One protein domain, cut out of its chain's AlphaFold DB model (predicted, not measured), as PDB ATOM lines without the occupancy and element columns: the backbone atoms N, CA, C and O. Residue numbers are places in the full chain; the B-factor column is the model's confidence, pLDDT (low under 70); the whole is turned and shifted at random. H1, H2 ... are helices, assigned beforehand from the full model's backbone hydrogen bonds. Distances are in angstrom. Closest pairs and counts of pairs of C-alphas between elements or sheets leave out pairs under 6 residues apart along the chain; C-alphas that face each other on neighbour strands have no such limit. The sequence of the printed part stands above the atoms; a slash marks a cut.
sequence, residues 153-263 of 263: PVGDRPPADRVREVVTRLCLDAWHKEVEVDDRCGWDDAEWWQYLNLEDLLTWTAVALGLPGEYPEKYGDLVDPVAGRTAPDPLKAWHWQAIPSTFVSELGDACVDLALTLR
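This is residues 153 to 263 of the 263 residues of an uncharacterized protein of Actinomadura harenae (UniProt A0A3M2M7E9). A long helix, H1, makes one wall of a compact but elongated helical body, with H6 and H3 packed on it at a slant, both running against it. On the side away from H1, the short H4 and H5 join these two, H4 on H3 and H5 on H6. The small H2 and the unnamed residues 182 to 191 and 231 to 244 lie toward the end where H1 finishes. The printed part has 111 residues with six named helices, H1 to H6 in chain order, and no named strand, class all helix; the radius of gyration of the C-alphas is 14.2 A and the spans are 42 by 26 by 21 A.

H1, residues 159 to 181, touches H6, residues 245 to 261, closest at the C-alphas of Arg 164 and Gly 252, 4.4 A apart, at a steep tilt of 40 degrees, opposite ways. With residues 167 to 174 alone H1 touches H3, residues 198 to 208, closest at the C-alphas of Cys 171 and Leu 198, 7.1 A, at a steep tilt of 41 degrees, opposite ways. H3 and H6 are apart. H4, residues 217 to 220, touches H3, closest at the C-alphas of Glu 199 and Gly 220, 3.9 A. H5, residues 223 to 230, touches residues 246 to 251 of H6 alone, closest at the C-alphas of Thr 230 and Phe 247, 5.5 A. H2, residues 192 to 195, is close to but not clearly touching H1 and H5; its closest C-alphas to H1 are those of Tyr 195 and Glu 178, 7.8 A apart. Every O i to N i+4 pair is within hydrogen-bond range in H1, H3, H5 and H6; H2 and H4 are too short for such a pair.

H1 begins at C-alpha 159 (343.183, 117.805, 28.962) and is 33.5 A long. H6 is 24.2 A long and ends at C-alpha 261 (345.552, 124.073, 41.419).

The C-alphas farthest apart, of Asp 156 and Gly 186, are 44.0 A apart. The printed part has no cut, and the link H5 to H6 is long, with 14 residues. Mean pLDDT of the printed part is 78.1; residues 154 to 156, 178 to 195 and 231 to 242 are under 70.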
ATOM      1  N   PRO A 153     346.229 108.255  22.304       77.75
ATOM      2  CA  PRO A 153     345.659 108.984  21.177       77.75
ATOM      3  C   PRO A 153     345.386 110.455  21.507       77.75
ATOM      4  O   PRO A 153     344.723 110.779  22.494       77.75
ATOM      5  N   VAL A 154     345.819 111.356  20.623       68.06
ATOM      6  CA  VAL A 154     345.428 112.771  20.672       68.06
ATOM      7  C   VAL A 154     344.033 112.900  20.053       68.06
ATOM      8  O   VAL A 154     343.891 113.114  18.853       68.06
ATOM      9  N   GLY A 155     342.997 112.674  20.859       69.44
ATOM     10  CA  GLY A 155     341.601 112.933  20.487       69.44
ATOM     11  C   GLY A 155     341.082 114.262  21.043       69.44
ATOM     12  O   GLY A 155     341.778 114.932  21.804       69.44
ATOM     13  N   ASP A 156     339.818 114.590  20.755       66.31
ATOM     14  CA  ASP A 156     339.093 115.768  21.284       66.31
ATOM     15  C   ASP A 156     338.771 115.677  22.796       66.31
ATOM     16  O   ASP A 156     337.797 116.250  23.288       66.31
ATOM     17  N   ARG A 157     339.549 114.905  23.562       70.56
ATOM     18  CA  ARG A 157     339.296 114.671  24.985       70.56
ATOM     19  C   ARG A 157     339.723 115.874  25.831       70.56
ATOM     20  O   ARG A 157     340.688 116.562  25.484       70.56
ATOM     21  N   PRO A 158     339.058 116.116  26.976       75.38
ATOM     22  CA  PRO A 158     339.511 117.095  27.953       75.38
ATOM     23  C   PRO A 158     340.983 116.869  28.348       75.38
ATOM     24  O   PRO A 158     341.392 115.721  28.540       75.38
ATOM     25  N   PRO A 159     341.779 117.935  28.560       82.44
ATOM     26  CA  PRO A 159     343.183 117.805  28.962       82.44
ATOM     27  C   PRO A 159     343.408 116.940  30.212       82.44
ATOM     28  O   PRO A 159     344.422 116.257  30.304       82.44
ATOM     29  N   ALA A 160     342.458 116.939  31.152       87.38
ATOM     30  CA  ALA A 160     342.512 116.119  32.361       87.38
ATOM     31  C   ALA A 160     342.504 114.609  32.060       87.38
ATOM     32  O   ALA A 160     343.254 113.854  32.672       87.38
ATOM     33  N   ASP A 161     341.712 114.167  31.084       88.50
ATOM     34  CA  ASP A 161     341.613 112.747  30.733       88.50
ATOM     35  C   ASP A 161     342.894 112.256  30.059       88.50
ATOM     36  O   ASP A 161     343.353 111.148  30.326       88.50
ATOM     37  N   ARG A 162     343.536 113.127  29.269       87.88
ATOM     38  CA  ARG A 162     344.856 112.851  28.694       87.88
ATOM     39  C   ARG A 162     345.921 112.669  29.777       87.88
ATOM     40  O   ARG A 162     346.727 111.754  29.665       87.88
ATOM     41  N   VAL A 163     345.931 113.513  30.814       90.25
ATOM     42  CA  VAL A 163     346.869 113.369  31.947       90.25
ATOM     43  C   VAL A 163     346.678 112.015  32.625       90.25
ATOM     44  O   VAL A 163     347.651 111.282  32.787       90.25
ATOM     45  N   ARG A 164     345.432 111.647  32.946       92.69
ATOM     46  CA  ARG A 164     345.119 110.347  33.562       92.69
ATOM     47  C   ARG A 164     345.578 109.173  32.710       92.69
ATOM     48  O   ARG A 164     346.190 108.253  33.243       92.69
ATOM     49  N   GLU A 165     345.300 109.194  31.406       91.06
ATOM     50  CA  GLU A 165     345.696 108.110  30.499       91.06
ATOM     51  C   GLU A 165     347.210 107.963  30.394       91.06
ATOM     52  O   GLU A 165     347.710 106.841  30.450       91.06
ATOM     53  N   VAL A 166     347.943 109.072  30.281       91.38
ATOM     54  CA  VAL A 166     349.408 109.038  30.202       91.38
ATOM     55  C   VAL A 166     350.007 108.504  31.497       91.38
ATOM     56  O   VAL A 166     350.820 107.588  31.440       91.38
ATOM     57  N   VAL A 167     349.572 109.014  32.655       91.56
ATOM     58  CA  VAL A 167     350.031 108.533  33.971       91.56
ATOM     59  C   VAL A 167     349.718 107.049  34.140       91.56
ATOM     60  O   VAL A 167     350.587 106.273  34.531       91.56
ATOM     61  N   THR A 168     348.501 106.635  33.776       91.50
ATOM     62  CA  THR A 168     348.075 105.232  33.835       91.50
ATOM     63  C   THR A 168     348.976 104.347  32.994       91.50
ATOM     64  O   THR A 168     349.475 103.325  33.466       91.50
ATOM     65  N   ARG A 169     349.194 104.745  31.740       91.50
ATOM     66  CA  ARG A 169     349.996 103.981  30.796       91.50
ATOM     67  C   ARG A 169     351.439 103.861  31.263       91.50
ATOM     68  O   ARG A 169     351.977 102.763  31.264       91.50
ATOM     69  N   LEU A 170     352.012 104.966  31.720       91.56
ATOM     70  CA  LEU A 170     353.377 105.028  32.215       91.56
ATOM     71  C   LEU A 170     353.596 104.133  33.442       91.56
ATOM     72  O   LEU A 170     354.580 103.402  33.490       91.56
ATOM     73  N   CYS A 171     352.657 104.114  34.391       87.62
ATOM     74  CA  CYS A 171     352.745 103.228  35.554       87.62
ATOM     75  C   CYS A 171     352.704 101.744  35.152       87.62
ATOM     76  O   CYS A 171     353.442 100.928  35.701       87.62
ATOM     77  N   LEU A 172     351.849 101.390  34.185       87.56
ATOM     78  CA  LEU A 172     351.732 100.020  33.677       87.56
ATOM     79  C   LEU A 172     352.967  99.593  32.873       87.56
ATOM     80  O   LEU A 172     353.446  98.475  33.046       87.56
ATOM     81  N   ASP A 173     353.489 100.477  32.020       88.00
ATOM     82  CA  ASP A 173     354.688 100.218  31.219       88.00
ATOM     83  C   ASP A 173     355.921 100.052  32.134       88.00
ATOM     84  O   ASP A 173     356.676  99.092  31.967       88.00
ATOM     85  N   ALA A 174     356.088 100.917  33.148       84.06
ATOM     86  CA  ALA A 174     357.163 100.810  34.140       84.06
ATOM     87  C   ALA A 174     357.084  99.494  34.930       84.06
ATOM     88  O   ALA A 174     358.083  98.791  35.070       84.06
ATOM     89  N   TRP A 175     355.884  99.113  35.378       80.38
ATOM     90  CA  TRP A 175     355.666  97.836  36.060       80.38
ATOM     91  C   TRP A 175     356.041  96.638  35.186       80.38
ATOM     92  O   TRP A 175     356.753  95.743  35.635       80.38
ATOM     93  N   HIS A 176     355.586  96.608  33.930       79.50
ATOM     94  CA  HIS A 176     355.893  95.504  33.022       79.50
ATOM     95  C   HIS A 176     357.385  95.390  32.717       79.50
ATOM     96  O   HIS A 176     357.914  94.281  32.742       79.50
ATOM     97  N   LYS A 177     358.065  96.519  32.495       75.44
ATOM     98  CA  LYS A 177     359.507  96.555  32.241       75.44
ATOM     99  C   LYS A 177     360.306  95.904  33.373       75.44
ATOM    100  O   LYS A 177     361.177  95.088  33.097       75.44
ATOM    101  N   GLU A 178     359.987  96.216  34.627       68.31
ATOM    102  CA  GLU A 178     360.725  95.677  35.777       68.31
ATOM    103  C   GLU A 178     360.334  94.225  36.107       68.31
ATOM    104  O   GLU A 178     361.193  93.406  36.432       68.31
ATOM    105  N   VAL A 179     359.057  93.853  35.937       61.56
ATOM    106  CA  VAL A 179     358.592  92.464  36.132       61.56
ATOM    107  C   VAL A 179     359.173  91.497  35.089       61.56
ATOM    108  O   VAL A 179     359.353  90.317  35.389       61.56
ATOM    109  N   GLU A 180     359.468  91.957  33.870       55.81
ATOM    110  CA  GLU A 180     360.097  91.133  32.825       55.81
ATOM    111  C   GLU A 180     361.611  90.937  33.022       55.81
ATOM    112  O   GLU A 180     362.165  89.951  32.529       55.81
ATOM    113  N   VAL A 181     362.289  91.861  33.715       52.66
ATOM    114  CA  VAL A 181     363.757  91.877  33.843       52.66
ATOM    115  C   VAL A 181     364.255  91.084  35.055       52.66
ATOM    116  O   VAL A 181     365.308  90.452  34.951       52.66
ATOM    117  N   ASP A 182     363.503  91.049  36.159       48.84
ATOM    118  CA  ASP A 182     363.910  90.366  37.392       48.84
ATOM    119  C   ASP A 182     362.955  89.226  37.788       48.84
ATOM    120  O   ASP A 182     361.801  89.429  38.168       48.84
ATOM    121  N   ASP A 183     363.483  87.997  37.824       44.91
ATOM    122  CA  ASP A 183     362.876  86.873  38.546       44.91
ATOM    123  C   ASP A 183     363.017  87.136  40.070       44.91
ATOM    124  O   ASP A 183     363.906  86.628  40.756       44.91
ATOM    125  N   ARG A 184     362.162  88.031  40.585       51.41
ATOM    126  CA  ARG A 184     361.735  88.240  41.987       51.41
ATOM    127  C   ARG A 184     362.755  87.972  43.099       51.41
ATOM    128  O   ARG A 184     362.490  87.209  44.034       51.41
ATOM    129  N   CYS A 185     363.889  88.654  43.081       40.69
ATOM    130  CA  CYS A 185     364.830  88.604  44.198       40.69
ATOM    131  C   CYS A 185     364.563  89.720  45.225       40.69
ATOM    132  O   CYS A 185     365.289  90.703  45.281       40.69
ATOM    133  N   GLY A 186     363.552  89.525  46.082       46.22
ATOM    134  CA  GLY A 186     363.526  90.107  47.434       46.22
ATOM    135  C   GLY A 186     363.293  91.614  47.551       46.22
ATOM    136  O   GLY A 186     363.962  92.247  48.366       46.22
ATOM    137  N   TRP A 187     362.361  92.176  46.777       52.44
ATOM    138  CA  TRP A 187     361.851  93.522  47.049       52.44
ATOM    139  C   TRP A 187     361.301  93.547  48.477       52.44
ATOM    140  O   TRP A 187     360.534  92.660  48.855       52.44
ATOM    141  N   ASP A 188     361.734  94.515  49.284       51.41
ATOM    142  CA  ASP A 188     361.053  94.783  50.546       51.41
ATOM    143  C   ASP A 188     359.670  95.309  50.146       51.41
ATOM    144  O   ASP A 188     359.563  96.356  49.502       51.41
ATOM    145  N   ASP A 189     358.624  94.518  50.399       53.06
ATOM    146  CA  ASP A 189     357.280  94.665  49.816       53.06
ATOM    147  C   ASP A 189     356.623  96.048  50.078       53.06
ATOM    148  O   ASP A 189     355.548  96.343  49.551       53.06
ATOM    149  N   ALA A 190     357.260  96.907  50.881       54.06
ATOM    150  CA  ALA A 190     356.803  98.236  51.262       54.06
ATOM    151  C   ALA A 190     357.144  99.368  50.262       54.06
ATOM    152  O   ALA A 190     356.439 100.376  50.265       54.06
ATOM    153  N   GLU A 191     358.166  99.235  49.402       64.62
ATOM    154  CA  GLU A 191     358.703 100.380  48.621       64.62
ATOM    155  C   GLU A 191     358.901 100.097  47.115       64.62
ATOM    156  O   GLU A 191     359.758 100.674  46.452       64.62
ATOM    157  N   TRP A 192     358.070  99.233  46.526       64.44
ATOM    158  CA  TRP A 192     358.179  98.824  45.113       64.44
ATOM    159  C   TRP A 192     358.166  99.979  44.093       64.44
ATOM    160  O   TRP A 192     358.774  99.874  43.026       64.44
ATOM    161  N   TRP A 193     357.483 101.083  44.405       64.19
ATOM    162  CA  TRP A 193     357.391 102.259  43.535       64.19
ATOM    163  C   TRP A 193     358.756 102.938  43.336       64.19
ATOM    164  O   TRP A 193     358.961 103.566  42.295       64.19
ATOM    165  N   GLN A 194     359.700 102.753  44.273       67.75
ATOM    166  CA  GLN A 194     361.086 103.217  44.143       67.75
ATOM    167  C   GLN A 194     361.808 102.446  43.045       67.75
ATOM    168  O   GLN A 194     362.500 103.042  42.223       67.75
ATOM    169  N   TYR A 195     361.607 101.125  42.983       63.56
ATOM    170  CA  TYR A 195     362.209 100.290  41.941       63.56
ATOM    171  C   TYR A 195     361.675 100.631  40.549       63.56
ATOM    172  O   TYR A 195     362.405 100.522  39.572       63.56
ATOM    173  N   LEU A 196     360.427 101.099  40.458       73.00
ATOM    174  CA  LEU A 196     359.840 101.548  39.196       73.00
ATOM    175  C   LEU A 196     360.262 102.958  38.767       73.00
ATOM    176  O   LEU A 196     359.912 103.377  37.663       73.00
ATOM    177  N   ASN A 197     360.949 103.710  39.628       78.06
ATOM    178  CA  ASN A 197     361.346 105.087  39.354       78.06
ATOM    179  C   ASN A 197     360.168 106.022  38.978       78.06
ATOM    180  O   ASN A 197     360.270 106.865  38.080       78.06
ATOM    181  N   LEU A 198     359.007 105.855  39.626       82.94
ATOM    182  CA  LEU A 198     357.793 106.591  39.239       82.94
ATOM    183  C   LEU A 198     357.907 108.107  39.455       82.94
ATOM    184  O   LEU A 198     357.311 108.864  38.691       82.94
ATOM    185  N   GLU A 199     358.668 108.564  40.448       85.88
ATOM    186  CA  GLU A 199     358.832 109.996  40.745       85.88
ATOM    187  C   GLU A 199     359.446 110.764  39.566       85.88
ATOM    188  O   GLU A 199     358.909 111.785  39.118       85.88
ATOM    189  N   ASP A 200     360.547 110.247  39.016       82.56
ATOM    190  CA  ASP A 200     361.227 110.844  37.867       82.56
ATOM    191  C   ASP A 200     360.368 110.742  36.608       82.56
ATOM    192  O   ASP A 200     360.250 111.706  35.845       82.56
ATOM    193  N   LEU A 201     359.729 109.588  36.397       88.62
ATOM    194  CA  LEU A 201     358.831 109.381  35.269       88.62
ATOM    195  C   LEU A 201     357.673 110.395  35.280       88.62
ATOM    196  O   LEU A 201     357.360 110.982  34.240       88.62
ATOM    197  N   LEU A 202     357.060 110.662  36.438       89.94
ATOM    198  CA  LEU A 202     356.006 111.673  36.568       89.94
ATOM    199  C   LEU A 202     356.525 113.100  36.408       89.94
ATOM    200  O   LEU A 202     355.874 113.910  35.744       89.94
ATOM    201  N   THR A 203     357.699 113.404  36.960       89.00
ATOM    202  CA  THR A 203     358.339 114.717  36.808       89.00
ATOM    203  C   THR A 203     358.564 115.034  35.328       89.00
ATOM    204  O   THR A 203     358.096 116.059  34.824       89.00
ATOM    205  N   TRP A 204     359.184 114.119  34.578       90.50
ATOM    206  CA  TRP A 204     359.400 114.284  33.139       90.50
ATOM    207  C   TRP A 204     358.101 114.261  32.330       90.50
ATOM    208  O   TRP A 204     357.992 114.975  31.332       90.50
ATOM    209  N   THR A 205     357.089 113.515  32.773       92.44
ATOM    210  CA  THR A 205     355.747 113.550  32.170       92.44
ATOM    211  C   THR A 205     355.115 114.933  32.297       92.44
ATOM    212  O   THR A 205     354.548 115.437  31.325       92.44
ATOM    213  N   ALA A 206     355.243 115.589  33.453       91.50
ATOM    214  CA  ALA A 206     354.735 116.941  33.659       91.50
ATOM    215  C   ALA A 206     355.440 117.971  32.762       91.50
ATOM    216  O   ALA A 206     354.790 118.866  32.204       91.50
ATOM    217  N   VAL A 207     356.753 117.816  32.569       91.62
ATOM    218  CA  VAL A 207     357.528 118.632  31.623       91.62
ATOM    219  C   VAL A 207     357.028 118.408  30.196       91.62
ATOM    220  O   VAL A 207     356.608 119.360  29.536       91.62
ATOM    221  N   ALA A 208     356.976 117.153  29.750       92.56
ATOM    222  CA  ALA A 208     356.614 116.775  28.387       92.56
ATOM    223  C   ALA A 208     355.166 117.138  28.001       92.56
ATOM    224  O   ALA A 208     354.902 117.508  26.857       92.56
ATOM    225  N   LEU A 209     354.220 117.064  28.944       90.88
ATOM    226  CA  LEU A 209     352.825 117.475  28.740       90.88
ATOM    227  C   LEU A 209     352.602 118.988  28.866       90.88
ATOM    228  O   LEU A 209     351.493 119.453  28.596       90.88
ATOM    229  N   GLY A 210     353.610 119.758  29.286       91.19
ATOM    230  CA  GLY A 210     353.446 121.187  29.546       91.19
ATOM    231  C   GLY A 210     352.501 121.473  30.718       91.19
ATOM    232  O   GLY A 210     351.750 122.447  30.674       91.19
ATOM    233  N   LEU A 211     352.481 120.608  31.741       91.50
ATOM    234  CA  LEU A 211     351.616 120.805  32.903       91.50
ATOM    235  C   LEU A 211     352.027 122.066  33.680       91.50
ATOM    236  O   LEU A 211     353.215 122.387  33.723       91.50
ATOM    237  N   PRO A 212     351.070 122.806  34.263       88.12
ATOM    238  CA  PRO A 212     351.339 124.082  34.921       88.12
ATOM    239  C   PRO A 212     352.144 123.908  36.217       88.12
ATOM    240  O   PRO A 212     352.117 122.858  36.848       88.12
ATOM    241  N   GLY A 213     352.844 124.967  36.626       84.88
ATOM    242  CA  GLY A 213     353.679 124.978  37.827       84.88
ATOM    243  C   GLY A 213     355.141 125.320  37.551       84.88
ATOM    244  O   GLY A 213     355.728 124.896  36.556       84.88
ATOM    245  N   GLU A 214     355.743 126.082  38.467       84.19
ATOM    246  CA  GLU A 214     357.164 126.454  38.402       84.19
ATOM    247  C   GLU A 214     358.111 125.265  38.659       84.19
ATOM    248  O   GLU A 214     359.251 125.274  38.194       84.19
ATOM    249  N   TYR A 215     357.614 124.246  39.364       83.19
ATOM    250  CA  TYR A 215     358.369 123.120  39.908       83.19
ATOM    251  C   TYR A 215     357.720 121.797  39.451       83.19
ATOM    252  O   TYR A 215     356.807 121.317  40.133       83.19
ATOM    253  N   PRO A 216     358.100 121.248  38.277       85.25
ATOM    254  CA  PRO A 216     357.566 119.988  37.743       85.25
ATOM    255  C   PRO A 216     357.698 118.797  38.696       85.25
ATOM    256  O   PRO A 216     356.922 117.853  38.627       85.25
ATOM    257  N   GLU A 217     358.640 118.859  39.623       83.75
ATOM    258  CA  GLU A 217     358.852 117.829  40.628       83.75
ATOM    259  C   GLU A 217     357.708 117.586  41.586       83.75
ATOM    260  O   GLU A 217     357.551 116.483  42.091       83.75
ATOM    261  N   LYS A 218     356.850 118.589  41.768       86.25
ATOM    262  CA  LYS A 218     355.665 118.444  42.607       86.25
ATOM    263  C   LYS A 218     354.734 117.352  42.093       86.25
ATOM    264  O   LYS A 218     353.892 116.896  42.853       86.25
ATOM    265  N   TYR A 219     354.853 116.972  40.819       88.69
ATOM    266  CA  TYR A 219     354.150 115.827  40.248       88.69
ATOM    267  C   TYR A 219     354.797 114.495  40.647       88.69
ATOM    268  O   TYR A 219     354.070 113.543  40.909       88.69
ATOM    269  N   GLY A 220     356.132 114.431  40.730       86.94
ATOM    270  CA  GLY A 220     356.865 113.283  41.273       86.94
ATOM    271  C   GLY A 220     356.590 113.074  42.762       86.94
ATOM    272  O   GLY A 220     356.257 111.964  43.164       86.94
ATOM    273  N   ASP A 221     356.560 114.158  43.545       87.12
ATOM    274  CA  ASP A 221     356.258 114.154  44.988       87.12
ATOM    275  C   ASP A 221     354.863 113.577  45.336       87.12
ATOM    276  O   ASP A 221     354.537 113.384  46.509       87.12
ATOM    277  N   LEU A 222     353.996 113.330  44.342       89.19
ATOM    278  CA  LEU A 222     352.687 112.701  44.541       89.19
ATOM    279  C   LEU A 222     352.767 111.179  44.716       89.19
ATOM    280  O   LEU A 222     351.820 110.608  45.259       89.19
ATOM    281  N   VAL A 223     353.849 110.522  44.279       85.75
ATOM    282  CA  VAL A 223     353.982 109.052  44.302       85.75
ATOM    283  C   VAL A 223     353.872 108.520  45.725       85.75
ATOM    284  O   VAL A 223     352.939 107.769  46.017       85.75
ATOM    285  N   ASP A 224     354.740 108.975  46.623       83.31
ATOM    286  CA  ASP A 224     354.788 108.569  48.031       83.31
ATOM    287  C   ASP A 224     353.463 108.731  48.775       83.31
ATOM    288  O   ASP A 224     352.950 107.754  49.336       83.31
ATOM    289  N   PRO A 225     352.841 109.927  48.799       86.06
ATOM    290  CA  PRO A 225     351.600 110.107  49.529       86.06
ATOM    291  C   PRO A 225     350.450 109.301  48.912       86.06
ATOM    292  O   PRO A 225     349.555 108.892  49.654       86.06
ATOM    293  N   VAL A 226     350.433 109.064  47.593       88.12
ATOM    294  CA  VAL A 226     349.421 108.203  46.952       88.12
ATOM    295  C   VAL A 226     349.672 106.730  47.284       88.12
ATOM    296  O   VAL A 226     348.735 106.028  47.675       88.12
ATOM    297  N   ALA A 227     350.919 106.261  47.213       81.06
ATOM    298  CA  ALA A 227     351.303 104.901  47.584       81.06
ATOM    299  C   ALA A 227     350.930 104.603  49.044       81.06
ATOM    300  O   ALA A 227     350.281 103.595  49.326       81.06
ATOM    301  N   GLY A 228     351.226 105.530  49.961       79.50
ATOM    302  CA  GLY A 228     350.899 105.394  51.380       79.50
ATOM    303  C   GLY A 228     349.396 105.319  51.679       79.50
ATOM    304  O   GLY A 228     348.997 104.663  52.639       79.50
ATOM    305  N   ARG A 229     348.541 105.951  50.861       83.88
ATOM    306  CA  ARG A 229     347.072 105.863  51.004       83.88
ATOM    307  C   ARG A 229     346.473 104.606  50.385       83.88
ATOM    308  O   ARG A 229     345.473 104.100  50.886       83.88
ATOM    309  N   THR A 230     347.064 104.130  49.295       76.50
ATOM    310  CA  THR A 230     346.514 103.030  48.491       76.50
ATOM    311  C   THR A 230     347.056 101.662  48.882       76.50
ATOM    312  O   THR A 230     346.551 100.658  48.385       76.50
ATOM    313  N   ALA A 231     348.025 101.607  49.804       65.81
ATOM    314  CA  ALA A 231     348.611 100.369  50.300       65.81
ATOM    315  C   ALA A 231     347.674  99.612  51.253       65.81
ATOM    316  O   ALA A 231     347.415 100.083  52.365       65.81
ATOM    317  N   PRO A 232     347.177  98.420  50.866       55.09
ATOM    318  CA  PRO A 232     346.356  97.603  51.740       55.09
ATOM    319  C   PRO A 232     347.258  96.901  52.761       55.09
ATOM    320  O   PRO A 232     347.713  95.797  52.513       55.09
ATOM    321  N   ASP A 233     347.471  97.537  53.916       58.09
ATOM    322  CA  ASP A 233     348.339  97.065  55.009       58.09
ATOM    323  C   ASP A 233     349.840  97.036  54.612       58.09
ATOM    324  O   ASP A 233     350.237  96.252  53.751       58.09
ATOM    325  N   PRO A 234     350.712  97.849  55.248       53.47
ATOM    326  CA  PRO A 234     352.157  97.861  54.979       53.47
ATOM    327  C   PRO A 234     352.832  96.484  55.104       53.47
ATOM    328  O   PRO A 234     353.932  96.292  54.601       53.47
ATOM    329  N   LEU A 235     352.181  95.531  55.785       45.91
ATOM    330  CA  LEU A 235     352.652  94.161  55.995       45.91
ATOM    331  C   LEU A 235     352.007  93.129  55.050       45.91
ATOM    332  O   LEU A 235     352.379  91.955  55.093       45.91
ATOM    333  N   LYS A 236     351.034  93.517  54.211       48.25
ATOM    334  CA  LYS A 236     350.406  92.636  53.213       48.25
ATOM    335  C   LYS A 236     350.706  93.133  51.809       48.25
ATOM    336  O   LYS A 236     349.862  93.690  51.119       48.25
ATOM    337  N   ALA A 237     351.950  92.845  51.438       47.28
ATOM    338  CA  ALA A 237     352.466  92.586  50.104       47.28
ATOM    339  C   ALA A 237     351.512  92.933  48.959       47.28
ATOM    340  O   ALA A 237     350.624  92.155  48.590       47.28
ATOM    341  N   TRP A 238     351.769  94.085  48.347       54.19
ATOM    342  CA  TRP A 238     351.337  94.350  46.987       54.19
ATOM    343  C   TRP A 238     351.801  93.172  46.133       54.19
ATOM    344  O   TRP A 238     352.990  92.868  46.050       54.19
ATOM    345  N   HIS A 239     350.854  92.423  45.572       55.03
ATOM    346  CA  HIS A 239     351.200  91.237  44.811       55.03
ATOM    347  C   HIS A 239     351.951  91.661  43.545       55.03
ATOM    348  O   HIS A 239     351.371  92.301  42.673       55.03
ATOM    349  N   TRP A 240     353.200  91.204  43.406       56.44
ATOM    350  CA  TRP A 240     354.073  91.306  42.220       56.44
ATOM    351  C   TRP A 240     353.394  90.984  40.869       56.44
ATOM    352  O   TRP A 240     353.960  91.225  39.808       56.44
ATOM    353  N   GLN A 241     352.190  90.410  40.886       60.97
ATOM    354  CA  GLN A 241     351.393  90.073  39.709       60.97
ATOM    355  C   GLN A 241     350.809  91.292  38.996       60.97
ATOM    356  O   GLN A 241     350.618  91.234  37.782       60.97
ATOM    357  N   ALA A 242     350.492  92.369  39.717       68.94
ATOM    358  CA  ALA A 242     349.889  93.552  39.118       68.94
ATOM    359  C   ALA A 242     350.091  94.793  39.983       68.94
ATOM    360  O   ALA A 242     349.916  94.740  41.199       68.94
ATOM    361  N   ILE A 243     350.339  95.927  39.329       77.00
ATOM    362  CA  ILE A 243     350.191  97.236  39.952       77.00
ATOM    363  C   ILE A 243     348.702  97.479  40.294       77.00
ATOM    364  O   ILE A 243     347.831  97.315  39.431       77.00
ATOM    365  N   PRO A 244     348.359  97.830  41.542       78.38
ATOM    366  CA  PRO A 244     346.999  98.143  41.957       78.38
ATOM    367  C   PRO A 244     346.354  99.256  41.150       78.38
ATOM    368  O   PRO A 244     346.851 100.375  41.058       78.38
ATOM    369  N   SER A 245     345.172  98.956  40.623       84.94
ATOM    370  CA  SER A 245     344.382  99.911  39.852       84.94
ATOM    371  C   SER A 245     343.984 101.146  40.661       84.94
ATOM    372  O   SER A 245     343.889 102.223  40.085       84.94
ATOM    373  N   THR A 246     343.793 101.009  41.978       86.06
ATOM    374  CA  THR A 246     343.485 102.122  42.892       86.06
ATOM    375  C   THR A 246     344.635 103.115  42.994       86.06
ATOM    376  O   THR A 246     344.404 104.316  42.917       86.06
ATOM    377  N   PHE A 247     345.875 102.630  43.090       87.81
ATOM    378  CA  PHE A 247     347.068 103.476  43.030       87.81
ATOM    379  C   PHE A 247     347.135 104.244  41.722       87.81
ATOM    380  O   PHE A 247     347.257 105.464  41.721       87.81
ATOM    381  N   VAL A 248     346.998 103.525  40.609       90.12
ATOM    382  CA  VAL A 248     347.111 104.119  39.280       90.12
ATOM    383  C   VAL A 248     346.025 105.177  39.050       90.12
ATOM    384  O   VAL A 248     346.326 106.258  38.539       90.12
ATOM    385  N   SER A 249     344.780 104.916  39.469       92.00
ATOM    386  CA  SER A 249     343.700 105.898  39.347       92.00
ATOM    387  C   SER A 249     343.908 107.107  40.257       92.00
ATOM    388  O   SER A 249     343.798 108.235  39.784       92.00
ATOM    389  N   GLU A 250     344.246 106.891  41.534       93.69
ATOM    390  CA  GLU A 250     344.456 107.987  42.489       93.69
ATOM    391  C   GLU A 250     345.646 108.865  42.103       93.69
ATOM    392  O   GLU A 250     345.590 110.081  42.271       93.69
ATOM    393  N   LEU A 251     346.708 108.275  41.552       93.75
ATOM    394  CA  LEU A 251     347.865 109.019  41.070       93.75
ATOM    395  C   LEU A 251     347.505 109.874  39.850       93.75
ATOM    396  O   LEU A 251     347.886 111.042  39.770       93.75
ATOM    397  N   GLY A 252     346.721 109.317  38.921       93.88
ATOM    398  CA  GLY A 252     346.181 110.059  37.785       93.88
ATOM    399  C   GLY A 252     345.312 111.245  38.218       93.88
ATOM    400  O   GLY A 252     345.483 112.348  37.694       93.88
ATOM    401  N   ASP A 253     344.421 111.042  39.191       95.31
ATOM    402  CA  ASP A 253     343.576 112.104  39.749       95.31
ATOM    403  C   ASP A 253     344.393 113.169  40.490       95.31
ATOM    404  O   ASP A 253     344.211 114.358  40.235       95.31
ATOM    405  N   ALA A 254     345.363 112.767  41.314       95.88
ATOM    406  CA  ALA A 254     346.238 113.695  42.028       95.88
ATOM    407  C   ALA A 254     347.036 114.598  41.070       95.88
ATOM    408  O   ALA A 254     347.153 115.803  41.302       95.88
ATOM    409  N   CYS A 255     347.534 114.049  39.958       94.81
ATOM    410  CA  CYS A 255     348.202 114.826  38.913       94.81
ATOM    411  C   CYS A 255     347.259 115.849  38.257       94.81
ATOM    412  O   CYS A 255     347.659 116.987  37.997       94.81
ATOM    413  N   VAL A 256     346.004 115.472  37.990       95.38
ATOM    414  CA  VAL A 256     344.994 116.393  37.447       95.38
ATOM    415  C   VAL A 256     344.676 117.504  38.443       95.38
ATOM    416  O   VAL A 256     344.687 118.676  38.064       95.38
ATOM    417  N   ASP A 257     344.436 117.160  39.704       96.00
ATOM    418  CA  ASP A 257     344.093 118.118  40.756       96.00
ATOM    419  C   ASP A 257     345.226 119.120  40.993       96.00
ATOM    420  O   ASP A 257     344.990 120.332  41.082       96.00
ATOM    421  N   LEU A 258     346.475 118.644  41.004       95.12
ATOM    422  CA  LEU A 258     347.648 119.509  41.079       95.12
ATOM    423  C   LEU A 258     347.719 120.445  39.865       95.12
ATOM    424  O   LEU A 258     347.899 121.652  40.026       95.12
ATOM    425  N   ALA A 259     347.504 119.922  38.654       92.06
ATOM    426  CA  ALA A 259     347.486 120.733  37.441       92.06
ATOM    427  C   ALA A 259     346.365 121.782  37.431       92.06
ATOM    428  O   ALA A 259     346.542 122.846  36.848       92.06
ATOM    429  N   LEU A 260     345.217 121.521  38.050       91.00
ATOM    430  CA  LEU A 260     344.149 122.515  38.184       91.00
ATOM    431  C   LEU A 260     344.481 123.576  39.238       91.00
ATOM    432  O   LEU A 260     344.153 124.741  39.041       91.00
ATOM    433  N   THR A 261     345.159 123.183  40.315       93.88
ATOM    434  CA  THR A 261     345.552 124.073  41.419       93.88
ATOM    435  C   THR A 261     346.659 125.054  41.023       93.88
ATOM    436  O   THR A 261     346.723 126.157  41.558       93.88
ATOM    437  N   LEU A 262     347.544 124.659  40.102       87.69
ATOM    438  CA  LEU A 262     348.702 125.455  39.677       87.69
ATOM    439  C   LEU A 262     348.439 126.379  38.467       87.69
ATOM    440  O   LEU A 262     349.378 127.042  38.023       87.69
ATOM    441  N   ARG A 263     347.216 126.404  37.915       80.06
ATOM    442  CA  ARG A 263     346.799 127.330  36.838       80.06
ATOM    443  C   ARG A 263     346.471 128.716  37.373       80.06
ATOM    444  O   ARG A 263     346.801 129.681  36.650       80.06
TER     445      ARG A 263